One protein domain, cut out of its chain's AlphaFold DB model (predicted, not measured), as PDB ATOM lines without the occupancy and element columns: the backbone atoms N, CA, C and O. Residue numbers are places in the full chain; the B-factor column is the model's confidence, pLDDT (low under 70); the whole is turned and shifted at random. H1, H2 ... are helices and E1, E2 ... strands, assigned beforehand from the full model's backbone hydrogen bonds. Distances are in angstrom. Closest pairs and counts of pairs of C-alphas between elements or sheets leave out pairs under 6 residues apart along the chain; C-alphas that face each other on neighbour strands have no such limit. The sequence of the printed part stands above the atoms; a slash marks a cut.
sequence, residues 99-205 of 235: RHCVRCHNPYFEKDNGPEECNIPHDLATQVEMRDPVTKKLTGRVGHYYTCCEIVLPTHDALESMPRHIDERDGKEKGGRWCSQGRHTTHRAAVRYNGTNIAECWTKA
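This is residues 99 to 205 of the 235 residues of an uncharacterized protein of Coprinellus micaceus (UniProt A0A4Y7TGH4). With little regular structure, the elongated model has a twisted antiparallel sheet, E3-E4-E5, towards one end, two antiparallel strands, E2 and E6, in the middle, and E1 among loops at the other end. The 107 printed residues, mostly strand by named elements, run E1 E2 E3 E4 E5 H1 E6, span 48 by 31 by 25 A and are only just loose, close to compact, with a radius of gyration of the C-alphas of 16.0 A.

Find E1, residues 107 to 109, which pairs with no named strand. E2, residues 118 to 121, is antiparallel to E6, residues 178 to 182: N 118 and O 182 are 2.8 A apart. E3, residues 126 to 131, E4, residues 138 to 146, and E5, residues 151 to 154, form a meander, each strand the antiparallel neighbour of the one before; see N 128 to O 143, 2.9 A, and N 144 to O 153, 2.8 A. H1, residues 155 to 160, is on this sheet over E5, height 9.0 A, with every O i to N i+4 pair within hydrogen-bond range.

From C-alpha 107 at (41.419, 25.677, -38.269), read on to E4, 18.5 A long, and C-alpha 182 at (37.179, 12.712, -43.680).

The printed part has no cut; the link H1 to E6 is long, and residues 156 to 177 have pLDDT under 70.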
ATOM      1  N   ARG A  99      37.232  28.378 -39.968       90.81
ATOM      2  CA  ARG A  99      36.355  27.594 -39.098       90.81
ATOM      3  C   ARG A  99      37.196  26.687 -38.219       90.81
ATOM      4  O   ARG A  99      38.239  26.202 -38.634       90.81
ATOM      5  N   HIS A 100      36.701  26.384 -37.026       94.12
ATOM      6  CA  HIS A 100      37.295  25.374 -36.157       94.12
ATOM      7  C   HIS A 100      36.681  24.000 -36.444       94.12
ATOM      8  O   HIS A 100      35.467  23.820 -36.315       94.12
ATOM      9  N   CYS A 101      37.498  23.010 -36.810       94.38
ATOM     10  CA  CYS A 101      37.012  21.643 -36.946       94.38
ATOM     11  C   CYS A 101      36.792  21.032 -35.559       94.38
ATOM     12  O   CYS A 101      37.751  20.757 -34.851       94.38
ATOM     13  N   VAL A 102      35.554  20.703 -35.191       94.31
ATOM     14  CA  VAL A 102      35.252  20.110 -33.872       94.31
ATOM     15  C   VAL A 102      35.702  18.650 -33.736       94.31
ATOM     16  O   VAL A 102      35.420  18.031 -32.716       94.31
ATOM     17  N   ARG A 103      36.335  18.081 -34.772       94.38
ATOM     18  CA  ARG A 103      36.840  16.700 -34.799       94.38
ATOM     19  C   ARG A 103      38.358  16.626 -34.624       94.38
ATOM     20  O   ARG A 103      38.828  15.886 -33.775       94.38
ATOM     21  N   CYS A 104      39.117  17.355 -35.448       94.19
ATOM     22  CA  CYS A 104      40.586  17.389 -35.376       94.19
ATOM     23  C   CYS A 104      41.135  18.641 -34.679       94.19
ATOM     24  O   CYS A 104      42.334  18.724 -34.451       94.19
ATOM     25  N   HIS A 105      40.275  19.610 -34.358       94.06
ATOM     26  CA  HIS A 105      40.594  20.886 -33.707       94.06
ATOM     27  C   HIS A 105      41.472  21.859 -34.492       94.06
ATOM     28  O   HIS A 105      41.743  22.955 -34.006       94.06
ATOM     29  N   ASN A 106      41.836  21.519 -35.728       93.62
ATOM     30  CA  ASN A 106      42.552  22.431 -36.604       93.62
ATOM     31  C   ASN A 106      41.607  23.483 -37.208       93.62
ATOM     32  O   ASN A 106      40.435  23.173 -37.489       93.62
ATOM     33  N   PRO A 107      42.102  24.713 -37.425       94.25
ATOM     34  CA  PRO A 107      41.419  25.677 -38.269       94.25
ATOM     35  C   PRO A 107      41.361  25.161 -39.712       94.25
ATOM     36  O   PRO A 107      42.265  24.461 -40.168       94.25
ATOM     37  N   TYR A 108      40.288  25.484 -40.426       91.44
ATOM     38  CA  TYR A 108      40.119  25.115 -41.826       91.44
ATOM     39  C   TYR A 108      39.229  26.121 -42.565       91.44
ATOM     40  O   TYR A 108      38.365  26.764 -41.967       91.44
ATOM     41  N   PHE A 109      39.399  26.224 -43.883       87.38
ATOM     42  CA  PHE A 109      38.488  26.961 -44.758       87.38
ATOM     43  C   PHE A 109      37.590  25.980 -45.501       87.38
ATOM     44  O   PHE A 109      38.046  24.956 -46.004       87.38
ATOM     45  N   GLU A 110      36.299  26.288 -45.606       83.75
ATOM     46  CA  GLU A 110      35.347  25.358 -46.222       83.75
ATOM     47  C   GLU A 110      35.613  25.155 -47.727       83.75
ATOM     48  O   GLU A 110      35.385  24.064 -48.243       83.75
ATOM     49  N   LYS A 111      36.169  26.161 -48.418       80.88
ATOM     50  CA  LYS A 111      36.599  26.050 -49.825       80.88
ATOM     51  C   LYS A 111      37.705  25.006 -50.045       80.88
ATOM     52  O   LYS A 111      37.774  24.424 -51.123       80.88
ATOM     53  N   ASP A 112      38.514  24.759 -49.015       84.81
ATOM     54  CA  ASP A 112      39.638  23.820 -49.032       84.81
ATOM     55  C   ASP A 112      39.262  22.488 -48.348       84.81
ATOM     56  O   ASP A 112      40.076  21.579 -48.281       84.81
ATOM     57  N   ASN A 113      38.026  22.335 -47.846       87.56
ATOM     58  CA  ASN A 113      37.581  21.185 -47.049       87.56
ATOM     59  C   ASN A 113      37.255  19.946 -47.905       87.56
ATOM     60  O   ASN A 113      36.089  19.565 -48.061       87.56
ATOM     61  N   GLY A 114      38.276  19.316 -48.479       82.19
ATOM     62  CA  GLY A 114      38.187  18.064 -49.231       82.19
ATOM     63  C   GLY A 114      37.793  16.835 -48.388       82.19
ATOM     64  O   GLY A 114      37.797  16.878 -47.157       82.19
ATOM     65  N   PRO A 115      37.432  15.707 -49.037       82.56
ATOM     66  CA  PRO A 115      36.980  14.479 -48.370       82.56
ATOM     67  C   PRO A 115      38.017  13.817 -47.454       82.56
ATOM     68  O   PRO A 115      37.629  12.961 -46.668       82.56
ATOM     69  N   GLU A 116      39.289  14.203 -47.539       85.44
ATOM     70  CA  GLU A 116      40.412  13.580 -46.829       85.44
ATOM     71  C   GLU A 116      41.272  14.594 -46.052       85.44
ATOM     72  O   GLU A 116      42.387  14.276 -45.658       85.44
ATOM     73  N   GLU A 117      40.777  15.811 -45.818       90.00
ATOM     74  CA  GLU A 117      41.560  16.888 -45.182       90.00
ATOM     75  C   GLU A 117      41.585  16.788 -43.649       90.00
ATOM     76  O   GLU A 117      42.581  17.082 -42.986       90.00
ATOM     77  N   CYS A 118      40.498  16.295 -43.051       93.31
ATOM     78  CA  CYS A 118      40.425  16.049 -41.618       93.31
ATOM     79  C   CYS A 118      41.008  14.674 -41.287       93.31
ATOM     80  O   CYS A 118      40.290  13.670 -41.243       93.31
ATOM     81  N   ASN A 119      42.300  14.667 -40.981       91.56
ATOM     82  CA  ASN A 119      43.071  13.486 -40.620       91.56
ATOM     83  C   ASN A 119      43.370  13.455 -39.117       91.56
ATOM     84  O   ASN A 119      43.911  14.413 -38.567       91.56
ATOM     85  N   ILE A 120      43.006  12.362 -38.443       90.19
ATOM     86  CA  ILE A 120      43.239  12.182 -37.005       90.19
ATOM     87  C   ILE A 120      44.107  10.945 -36.809       90.19
ATOM     88  O   ILE A 120      43.653   9.838 -37.126       90.19
ATOM     89  N   PRO A 121      45.350  11.096 -36.320       86.56
ATOM     90  CA  PRO A 121      46.224   9.958 -36.082       86.56
ATOM     91  C   PRO A 121      45.673   9.112 -34.937       86.56
ATOM     92  O   PRO A 121      44.966   9.622 -34.064       86.56
ATOM     93  N   HIS A 122      45.986   7.819 -34.925       83.56
ATOM     94  CA  HIS A 122      45.743   7.011 -33.734       83.56
ATOM     95  C   HIS A 122      46.525   7.552 -32.529       83.56
ATOM     96  O   HIS A 122      47.566   8.191 -32.685       83.56
ATOM     97  N   ASP A 123      46.009   7.283 -31.331       83.44
ATOM     98  CA  ASP A 123      46.763   7.498 -30.095       83.44
ATOM     99  C   ASP A 123      47.934   6.502 -29.977       83.44
ATOM    100  O   ASP A 123      48.086   5.600 -30.809       83.44
ATOM    101  N   LEU A 124      48.775   6.657 -28.955       79.25
ATOM    102  CA  LEU A 124      49.921   5.783 -28.730       79.25
ATOM    103  C   LEU A 124      49.479   4.314 -28.637       79.25
ATOM    104  O   LEU A 124      48.641   3.938 -27.818       79.25
ATOM    105  N   ALA A 125      50.074   3.472 -29.479       83.44
ATOM    106  CA  ALA A 125      49.815   2.044 -29.444       83.44
ATOM    107  C   ALA A 125      50.452   1.384 -28.218       83.44
ATOM    108  O   ALA A 125      51.598   1.668 -27.868       83.44
ATOM    109  N   THR A 126      49.751   0.410 -27.644       85.75
ATOM    110  CA  THR A 126      50.324  -0.530 -26.673       85.75
ATOM    111  C   THR A 126      50.669  -1.835 -27.381       85.75
ATOM    112  O   THR A 126      49.856  -2.371 -28.135       85.75
ATOM    113  N   GLN A 127      51.872  -2.365 -27.159       87.12
ATOM    114  CA  GLN A 127      52.232  -3.675 -27.703       87.12
ATOM    115  C   GLN A 127      51.443  -4.774 -26.993       87.12
ATOM    116  O   GLN A 127      51.408  -4.834 -25.766       87.12
ATOM    117  N   VAL A 128      50.826  -5.654 -27.775       89.75
ATOM    118  CA  VAL A 128      50.030  -6.775 -27.270       89.75
ATOM    119  C   VAL A 128      50.404  -8.060 -27.991       89.75
ATOM    120  O   VAL A 128      50.737  -8.056 -29.178       89.75
ATOM    121  N   GLU A 129      50.324  -9.188 -27.291       90.75
ATOM    122  CA  GLU A 129      50.459 -10.490 -27.935       90.75
ATOM    123  C   GLU A 129      49.167 -10.836 -28.685       90.75
ATOM    124  O   GLU A 129      48.063 -10.827 -28.132       90.75
ATOM    125  N   MET A 130      49.295 -11.130 -29.975       86.00
ATOM    126  CA  MET A 130      48.154 -11.406 -30.833       86.00
ATOM    127  C   MET A 130      47.566 -12.783 -30.546       86.00
ATOM    128  O   MET A 130      48.277 -13.795 -30.484       86.00
ATOM    129  N   ARG A 131      46.236 -12.832 -30.481       88.00
ATOM    130  CA  ARG A 131      45.467 -14.075 -30.455       88.00
ATOM    131  C   ARG A 131      44.982 -14.426 -31.849       88.00
ATOM    132  O   ARG A 131      44.539 -13.564 -32.602       88.00
ATOM    133  N   ASP A 132      45.023 -15.710 -32.163       85.25
ATOM    134  CA  ASP A 132      44.413 -16.233 -33.374       85.25
ATOM    135  C   ASP A 132      42.888 -16.001 -33.309       85.25
ATOM    136  O   ASP A 132      42.258 -16.336 -32.295       85.25
ATOM    137  N   PRO A 133      42.264 -15.408 -34.341       82.25
ATOM    138  CA  PRO A 133      40.861 -15.011 -34.272       82.25
ATOM    139  C   PRO A 133      39.909 -16.205 -34.139       82.25
ATOM    140  O   PRO A 133      38.826 -16.034 -33.570       82.25
ATOM    141  N   VAL A 134      40.316 -17.392 -34.607       87.31
ATOM    142  CA  VAL A 134      39.519 -18.624 -34.605       87.31
ATOM    143  C   VAL A 134      39.739 -19.408 -33.315       87.31
ATOM    144  O   VAL A 134      38.789 -19.744 -32.615       87.31
ATOM    145  N   THR A 135      40.995 -19.688 -32.975       92.75
ATOM    146  CA  THR A 135      41.358 -20.566 -31.852       92.75
ATOM    147  C   THR A 135      41.511 -19.825 -30.527       92.75
ATOM    148  O   THR A 135      41.598 -20.469 -29.483       92.75
ATOM    149  N   LYS A 136      41.585 -18.486 -30.552       90.00
ATOM    150  CA  LYS A 136      41.850 -17.596 -29.403       90.00
ATOM    151  C   LYS A 136      43.169 -17.862 -28.665       90.00
ATOM    152  O   LYS A 136      43.442 -17.221 -27.643       90.00
ATOM    153  N   LYS A 137      44.004 -18.772 -29.177       91.50
ATOM    154  CA  LYS A 137      45.336 -19.062 -28.645       91.50
ATOM    155  C   LYS A 137      46.298 -17.941 -29.006       91.50
ATOM    156  O   LYS A 137      46.154 -17.297 -30.045       91.50
ATOM    157  N   LEU A 138      47.275 -17.724 -28.135       88.44
ATOM    158  CA  LEU A 138      48.375 -16.810 -28.397       88.44
ATOM    159  C   LEU A 138      49.197 -17.334 -29.575       88.44
ATOM    160  O   LEU A 138      49.470 -18.530 -29.677       88.44
ATOM    161  N   THR A 139      49.540 -16.433 -30.488       86.44
ATOM    162  CA  THR A 139      50.261 -16.770 -31.723       86.44
ATOM    163  C   THR A 139      51.775 -16.616 -31.587       86.44
ATOM    164  O   THR A 139      52.494 -16.951 -32.526       86.44
ATOM    165  N   GLY A 140      52.263 -16.064 -30.469       86.88
ATOM    166  CA  GLY A 140      53.652 -15.624 -30.317       86.88
ATOM    167  C   GLY A 140      54.012 -14.402 -31.172       86.88
ATOM    168  O   GLY A 140      55.177 -14.015 -31.221       86.88
ATOM    169  N   ARG A 141      53.045 -13.798 -31.881       84.44
ATOM    170  CA  ARG A 141      53.243 -12.573 -32.667       84.44
ATOM    171  C   ARG A 141      52.855 -11.353 -31.844       84.44
ATOM    172  O   ARG A 141      51.854 -11.378 -31.133       84.44
ATOM    173  N   VAL A 142      53.608 -10.269 -32.003       86.88
ATOM    174  CA  VAL A 142      53.316  -8.973 -31.378       86.88
ATOM    175  C   VAL A 142      52.518  -8.104 -32.348       86.88
ATOM    176  O   VAL A 142      52.851  -8.001 -33.535       86.88
ATOM    177  N   GLY A 143      51.463  -7.481 -31.836       87.00
ATOM    178  CA  GLY A 143      50.657  -6.465 -32.502       87.00
ATOM    179  C   GLY A 143      50.650  -5.153 -31.718       87.00
ATOM    180  O   GLY A 143      51.136  -5.081 -30.591       87.00
ATOM    181  N   HIS A 144      50.089  -4.118 -32.328       85.94
ATOM    182  CA  HIS A 144      49.924  -2.780 -31.776       85.94
ATOM    183  C   HIS A 144      48.434  -2.539 -31.547       85.94
ATOM    184  O   HIS A 144      47.658  -2.500 -32.503       85.94
ATOM    185  N   TYR A 145      48.032  -2.444 -30.282       86.81
ATOM    186  CA  TYR A 145      46.667  -2.136 -29.880       86.81
ATOM    187  C   TYR A 145      46.479  -0.628 -29.745       86.81
ATOM    188  O   TYR A 145      47.222   0.027 -29.013       86.81
ATOM    189  N   TYR A 146      45.468  -0.097 -30.425       86.00
ATOM    190  CA  TYR A 146      45.112   1.314 -30.396       86.00
ATOM    191  C   TYR A 146      43.799   1.499 -29.640       86.00
ATOM    192  O   TYR A 146      42.724   1.206 -30.162       86.00
ATOM    193  N   THR A 147      43.882   2.041 -28.428       86.44
ATOM    194  CA  THR A 147      42.728   2.298 -27.544       86.44
ATOM    195  C   THR A 147      41.669   3.188 -28.195       86.44
ATOM    196  O   THR A 147      40.480   2.971 -28.007       86.44
ATOM    197  N   CYS A 148      42.086   4.142 -29.028       84.69
ATOM    198  CA  CYS A 148      41.194   5.089 -29.701       84.69
ATOM    199  C   CYS A 148      40.113   4.479 -30.608       84.69
ATOM    200  O   CYS A 148      39.095   5.118 -30.872       84.69
ATOM    201  N   CYS A 149      40.336   3.271 -31.118       85.31
ATOM    202  CA  CYS A 149      39.427   2.601 -32.054       85.31
ATOM    203  C   CYS A 149      39.339   1.090 -31.820       85.31
ATOM    204  O   CYS A 149      38.750   0.382 -32.632       85.31
ATOM    205  N   GLU A 150      39.942   0.614 -30.729       87.50
ATOM    206  CA  GLU A 150      39.933  -0.780 -30.287       87.50
ATOM    207  C   GLU A 150      40.431  -1.776 -31.349       87.50
ATOM    208  O   GLU A 150      40.002  -2.930 -31.404       87.50
ATOM    209  N   ILE A 151      41.370  -1.349 -32.200       84.31
ATOM    210  CA  ILE A 151      41.969  -2.214 -33.222       84.31
ATOM    211  C   ILE A 151      43.336  -2.730 -32.773       84.31
ATOM    212  O   ILE A 151      44.117  -2.014 -32.146       84.31
ATOM    213  N   VAL A 152      43.650  -3.966 -33.160       84.31
ATOM    214  CA  VAL A 152      45.000  -4.536 -33.073       84.31
ATOM    215  C   VAL A 152      45.550  -4.659 -34.487       84.31
ATOM    216  O   VAL A 152      45.000  -5.405 -35.298       84.31
ATOM    217  N   LEU A 153      46.641  -3.955 -34.784       82.06
ATOM    218  CA  LEU A 153      47.358  -4.091 -36.053       82.06
ATOM    219  C   LEU A 153      48.595  -4.983 -35.871       82.06
ATOM    220  O   LEU A 153      49.341  -4.795 -34.907       82.06
ATOM    221  N   PRO A 154      48.861  -5.950 -36.767       79.44
ATOM    222  CA  PRO A 154      50.126  -6.680 -36.766       79.44
ATOM    223  C   PRO A 154      51.315  -5.716 -36.852       79.44
ATOM    224  O   PRO A 154      51.242  -4.720 -37.564       79.44
ATOM    225  N   THR A 155      52.431  -6.008 -36.176       75.44
ATOM    226  CA  THR A 155      53.609  -5.109 -36.161       75.44
ATOM    227  C   THR A 155      54.129  -4.755 -37.562       75.44
ATOM    228  O   THR A 155      54.544  -3.626 -37.790       75.44
ATOM    229  N   HIS A 156      54.063  -5.690 -38.514       63.72
ATOM    230  CA  HIS A 156      54.454  -5.445 -39.907       63.72
ATOM    231  C   HIS A 156      53.510  -4.451 -40.608       63.72
ATOM    232  O   HIS A 156      53.964  -3.491 -41.222       63.72
ATOM    233  N   ASP A 157      52.198  -4.620 -40.431       59.03
ATOM    234  CA  ASP A 157      51.182  -3.739 -41.015       59.03
ATOM    235  C   ASP A 157      51.181  -2.360 -40.350       59.03
ATOM    236  O   ASP A 157      50.959  -1.350 -41.017       59.03
ATOM    237  N   ALA A 158      51.474  -2.302 -39.049       56.16
ATOM    238  CA  ALA A 158      51.693  -1.052 -38.338       56.16
ATOM    239  C   ALA A 158      52.893  -0.288 -38.919       56.16
ATOM    240  O   ALA A 158      52.838   0.922 -39.004       56.16
ATOM    241  N   LEU A 159      53.957  -0.950 -39.382       54.34
ATOM    242  CA  LEU A 159      55.129  -0.260 -39.941       54.34
ATOM    243  C   LEU A 159      54.970   0.130 -41.423       54.34
ATOM    244  O   LEU A 159      55.476   1.173 -41.831       54.34
ATOM    245  N   GLU A 160      54.274  -0.676 -42.233       48.91
ATOM    246  CA  GLU A 160      54.168  -0.459 -43.687       48.91
ATOM    247  C   GLU A 160      52.991   0.427 -44.130       48.91
ATOM    248  O   GLU A 160      53.046   1.023 -45.204       48.91
ATOM    249  N   SER A 161      51.918   0.547 -43.339       44.66
ATOM    250  CA  SER A 161      50.673   1.212 -43.776       44.66
ATOM    251  C   SER A 161      50.558   2.700 -43.422       44.66
ATOM    252  O   SER A 161      49.455   3.246 -43.385       44.66
ATOM    253  N   MET A 162      51.684   3.369 -43.162       46.03
ATOM    254  CA  MET A 162      51.703   4.692 -42.538       46.03
ATOM    255  C   MET A 162      52.391   5.736 -43.438       46.03
ATOM    256  O   MET A 162      53.593   5.624 -43.691       46.03
ATOM    257  N   PRO A 163      51.681   6.773 -43.930       44.56
ATOM    258  CA  PRO A 163      52.325   7.953 -44.494       44.56
ATOM    259  C   PRO A 163      53.240   8.562 -43.431       44.56
ATOM    260  O   PRO A 163      52.851   8.703 -42.270       44.56
ATOM    261  N   ARG A 164      54.472   8.906 -43.810       48.94
ATOM    262  CA  ARG A 164      55.450   9.491 -42.889       48.94
ATOM    263  C   ARG A 164      55.043  10.929 -42.572       48.94
ATOM    264  O   ARG A 164      55.453  11.843 -43.278       48.94
ATOM    265  N   HIS A 165      54.235  11.134 -41.537       50.31
ATOM    266  CA  HIS A 165      54.061  12.460 -40.960       50.31
ATOM    267  C   HIS A 165      55.097  12.626 -39.849       50.31
ATOM    268  O   HIS A 165      55.064  11.944 -38.823       50.31
ATOM    269  N   ILE A 166      56.064  13.509 -40.084       54.88
ATOM    270  CA  ILE A 166      56.952  13.990 -39.029       54.88
ATOM    271  C   ILE A 166      56.121  15.007 -38.251       54.88
ATOM    272  O   ILE A 166      55.594  15.949 -38.846       54.88
ATOM    273  N   ASP A 167      55.916  14.784 -36.955       49.72
ATOM    274  CA  ASP A 167      55.351  15.826 -36.104       49.72
ATOM    275  C   ASP A 167      56.445  16.878 -35.878       49.72
ATOM    276  O   ASP A 167      57.508  16.591 -35.325       49.72
ATOM    277  N   GLU A 168      56.215  18.098 -36.363       52.44
ATOM    278  CA  GLU A 168      57.187  19.195 -36.286       52.44
ATOM    279  C   GLU A 168      57.516  19.595 -34.839       52.44
ATOM    280  O   GLU A 168      58.551  20.213 -34.591       52.44
ATOM    281  N   ARG A 169      56.656  19.247 -33.870       52.56
ATOM    282  CA  ARG A 169      56.795  19.662 -32.469       52.56
ATOM    283  C   ARG A 169      57.806  18.825 -31.687       52.56
ATOM    284  O   ARG A 169      58.453  19.350 -30.785       52.56
ATOM    285  N   ASP A 170      57.929  17.539 -32.003       57.00
ATOM    286  CA  ASP A 170      58.824  16.605 -31.310       57.00
ATOM    287  C   ASP A 170      59.836  15.916 -32.244       57.00
ATOM    288  O   ASP A 170      60.725  15.210 -31.763       57.00
ATOM    289  N   GLY A 171      59.744  16.145 -33.562       51.59
ATOM    290  CA  GLY A 171      60.622  15.551 -34.571       51.59
ATOM    291  C   GLY A 171      60.491  14.030 -34.662       51.59
ATOM    292  O   GLY A 171      61.348  13.378 -35.262       51.59
ATOM    293  N   LYS A 172      59.461  13.449 -34.036       47.25
ATOM    294  CA  LYS A 172      59.240  12.007 -34.021       47.25
ATOM    295  C   LYS A 172      58.318  11.627 -35.169       47.25
ATOM    296  O   LYS A 172      57.303  12.272 -35.431       47.25
ATOM    297  N   GLU A 173      58.683  10.553 -35.860       44.09
ATOM    298  CA  GLU A 173      57.832   9.951 -36.879       44.09
ATOM    299  C   GLU A 173      56.571   9.399 -36.203       44.09
ATOM    300  O   GLU A 173      56.631   8.437 -35.434       44.09
ATOM    301  N   LYS A 174      55.418  10.011 -36.482       49.09
ATOM    302  CA  LYS A 174      54.111   9.480 -36.090       49.09
ATOM    303  C   LYS A 174      53.527   8.796 -37.307       49.09
ATOM    304  O   LYS A 174      52.762   9.382 -38.068       49.09
ATOM    305  N   GLY A 175      53.942   7.557 -37.536       38.31
ATOM    306  CA  GLY A 175      53.258   6.740 -38.521       38.31
ATOM    307  C   GLY A 175      51.844   6.402 -38.020       38.31
ATOM    308  O   GLY A 175      51.664   6.085 -36.843       38.31
ATOM    309  N   GLY A 176      50.845   6.442 -38.909       55.06
ATOM    310  CA  GLY A 176      49.503   5.878 -38.706       55.06
ATOM    311  C   GLY A 176      48.828   5.486 -40.021       55.06
ATOM    312  O   GLY A 176      48.911   6.260 -40.968       55.06
ATOM    313  N   ARG A 177      48.023   4.408 -40.057       66.00
ATOM    314  CA  ARG A 177      46.686   4.585 -40.657       66.00
ATOM    315  C   ARG A 177      45.993   5.687 -39.855       66.00
ATOM    316  O   ARG A 177      46.223   5.818 -38.652       66.00
ATOM    317  N   TRP A 178      45.165   6.494 -40.499       80.00
ATOM    318  CA  TRP A 178      44.372   7.472 -39.766       80.00
ATOM    319  C   TRP A 178      43.315   6.749 -38.933       80.00
ATOM    320  O   TRP A 178      42.586   5.902 -39.448       80.00
ATOM    321  N   CYS A 179      43.190   7.121 -37.659       86.44
ATOM    322  CA  CYS A 179      42.075   6.679 -36.826       86.44
ATOM    323  C   CYS A 179      40.739   7.155 -37.393       86.44
ATOM    324  O   CYS A 179      39.722   6.476 -37.289       86.44
ATOM    325  N   SER A 180      40.753   8.343 -37.990       89.25
ATOM    326  CA  SER A 180      39.641   8.900 -38.740       89.25
ATOM    327  C   SER A 180      40.196   9.764 -39.865       89.25
ATOM    328  O   SER A 180      41.053  10.611 -39.624       89.25
ATOM    329  N   GLN A 181      39.640   9.597 -41.061       90.50
ATOM    330  CA  GLN A 181      39.892  10.429 -42.235       90.50
ATOM    331  C   GLN A 181      38.546  10.888 -42.804       90.50
ATOM    332  O   GLN A 181      37.583  10.117 -42.832       90.50
ATOM    333  N   GLY A 182      38.437  12.158 -43.186       90.31
ATOM    334  CA  GLY A 182      37.179  12.712 -43.680       90.31
ATOM    335  C   GLY A 182      37.241  14.206 -43.987       90.31
ATOM    336  O   GLY A 182      38.303  14.818 -43.968       90.31
ATOM    337  N   ARG A 183      36.068  14.816 -44.187       91.75
ATOM    338  CA  ARG A 183      35.910  16.280 -44.196       91.75
ATOM    339  C   ARG A 183      35.983  16.844 -42.780       91.75
ATOM    340  O   ARG A 183      35.483  16.222 -41.835       91.75
ATOM    341  N   HIS A 184      36.529  18.046 -42.649       92.50
ATOM    342  CA  HIS A 184      36.350  18.872 -41.464       92.50
ATOM    343  C   HIS A 184      34.865  19.175 -41.249       92.50
ATOM    344  O   HIS A 184      34.063  19.193 -42.186       92.50
ATOM    345  N   THR A 185      34.487  19.395 -39.994       91.44
ATOM    346  CA  THR A 185      33.103  19.679 -39.619       91.44
ATOM    347  C   THR A 185      33.059  20.596 -38.408       91.44
ATOM    348  O   THR A 185      33.890  20.480 -37.510       91.44
ATOM    349  N   THR A 186      32.061  21.473 -38.356       91.31
ATOM    350  CA  THR A 186      31.670  22.237 -37.159       91.31
ATOM    351  C   THR A 186      30.509  21.574 -36.404       91.31
ATOM    352  O   THR A 186      30.140  21.995 -35.309       91.31
ATOM    353  N   HIS A 187      29.914  20.517 -36.970       90.56
ATOM    354  CA  HIS A 187      28.746  19.833 -36.420       90.56
ATOM    355  C   HIS A 187      29.147  18.768 -35.392       90.56
ATOM    356  O   HIS A 187      29.455  17.635 -35.761       90.56
ATOM    357  N   ARG A 188      29.068  19.108 -34.098       87.94
ATOM    358  CA  ARG A 188      29.405  18.197 -32.982       87.94
ATOM    359  C   ARG A 188      28.622  16.882 -33.017       87.94
ATOM    360  O   ARG A 188      29.208  15.822 -32.869       87.94
ATOM    361  N   ALA A 189      27.324  16.936 -33.322       84.81
ATOM    362  CA  ALA A 189      26.472  15.744 -33.412       84.81
ATOM    363  C   ALA A 189      26.893  14.748 -34.517       84.81
ATOM    364  O   ALA A 189      26.463  13.600 -34.505       84.81
ATOM    365  N   ALA A 190      27.720  15.176 -35.477       85.56
ATOM    366  CA  ALA A 190      28.256  14.321 -36.535       85.56
ATOM    367  C   ALA A 190      29.624  13.706 -36.178       85.56
ATOM    368  O   ALA A 190      30.254  13.070 -37.026       85.56
ATOM    369  N   VAL A 191      30.122  13.931 -34.958       89.31
ATOM    370  CA  VAL A 191      31.401  13.408 -34.474       89.31
ATOM    371  C   VAL A 191      31.150  12.338 -33.416       89.31
ATOM    372  O   VAL A 191      30.422  12.555 -32.454       89.31
ATOM    373  N   ARG A 192      31.769  11.170 -33.600       90.56
ATOM    374  CA  ARG A 192      31.854  10.134 -32.568       90.56
ATOM    375  C   ARG A 192      33.088  10.412 -31.724       90.56
ATOM    376  O   ARG A 192      34.185  10.005 -32.101       90.56
ATOM    377  N   TYR A 193      32.902  11.171 -30.653       90.12
ATOM    378  CA  TYR A 193      33.971  11.457 -29.707       90.12
ATOM    379  C   TYR A 193      34.396  10.187 -28.961       90.12
ATOM    380  O   TYR A 193      33.595   9.274 -28.758       90.12
ATOM    381  N   ASN A 194      35.667  10.130 -28.576       88.56
ATOM    382  CA  ASN A 194      36.240   9.088 -27.736       88.56
ATOM    383  C   ASN A 194      37.116   9.727 -26.645       88.56
ATOM    384  O   ASN A 194      37.471  10.903 -26.716       88.56
ATOM    385  N   GLY A 195      37.495   8.947 -25.633       85.00
ATOM    386  CA  GLY A 195      38.326   9.428 -24.522       85.00
ATOM    387  C   GLY A 195      39.808   9.638 -24.861       85.00
ATOM    388  O   GLY A 195      40.616   9.726 -23.946       85.00
ATOM    389  N   THR A 196      40.194   9.654 -26.142       86.06
ATOM    390  CA  THR A 196      41.607   9.649 -26.564       86.06
ATOM    391  C   THR A 196      41.890  10.740 -27.609       86.06
ATOM    392  O   THR A 196      42.123  11.903 -27.271       86.06
ATOM    393  N   ASN A 197      41.875  10.398 -28.898       84.06
ATOM    394  CA  ASN A 197      42.330  11.254 -29.990       84.06
ATOM    395  C   ASN A 197      41.222  12.091 -30.653       84.06
ATOM    396  O   ASN A 197      41.531  13.166 -31.165       84.06
ATOM    397  N   ILE A 198      39.958  11.653 -30.615       90.44
ATOM    398  CA  ILE A 198      38.789  12.418 -31.078       90.44
ATOM    399  C   ILE A 198      38.074  12.948 -29.836       90.44
ATOM    400  O   ILE A 198      37.017  12.456 -29.455       90.44
ATOM    401  N   ALA A 199      38.695  13.912 -29.167       90.56
ATOM    402  CA  ALA A 199      38.174  14.479 -27.929       90.56
ATOM    403  C   ALA A 199      37.268  15.688 -28.199       90.56
ATOM    404  O   ALA A 199      37.237  16.229 -29.299       90.56
ATOM    405  N   GLU A 200      36.525  16.126 -27.189       91.44
ATOM    406  CA  GLU A 200      35.700  17.328 -27.288       91.44
ATOM    407  C   GLU A 200      36.541  18.611 -27.184       91.44
ATOM    408  O   GLU A 200      37.664  18.621 -26.672       91.44
ATOM    409  N   CYS A 201      35.986  19.731 -27.665       90.75
ATOM    410  CA  CYS A 201      36.689  21.019 -27.719       90.75
ATOM    411  C   CYS A 201      37.197  21.494 -26.348       90.75
ATOM    412  O   CYS A 201      38.259  22.109 -26.287       90.75
ATOM    413  N   TRP A 202      36.468  21.223 -25.259       88.00
ATOM    414  CA  TRP A 202      36.913  21.606 -23.915       88.00
ATOM    415  C   TRP A 202      38.111  20.773 -23.455       88.00
ATOM    416  O   TRP A 202      39.061  21.327 -22.912       88.00
ATOM    417  N   THR A 203      38.132  19.473 -23.762       86.94
ATOM    418  CA  THR A 203      39.260  18.577 -23.463       86.94
ATOM    419  C   THR A 203      40.528  19.012 -24.198       86.94
ATOM    420  O   THR A 203      41.636  18.842 -23.696       86.94
ATOM    421  N   LYS A 204      40.380  19.614 -25.384       84.00
ATOM    422  CA  LYS A 204      41.487  20.181 -26.172       84.00
ATOM    423  C   LYS A 204      41.756  21.663 -25.895       84.00
ATOM    424  O   LYS A 204      42.581  22.246 -26.594       84.00
ATOM    425  N   ALA A 205      41.083  22.263 -24.911       88.12
ATOM    426  CA  ALA A 205      41.217  23.674 -24.544       88.12
ATOM    427  C   ALA A 205      41.103  24.634 -25.748       88.12
ATOM    428  O   ALA A 205      41.868  25.587 -25.883       88.12
TER     429      ALA A 205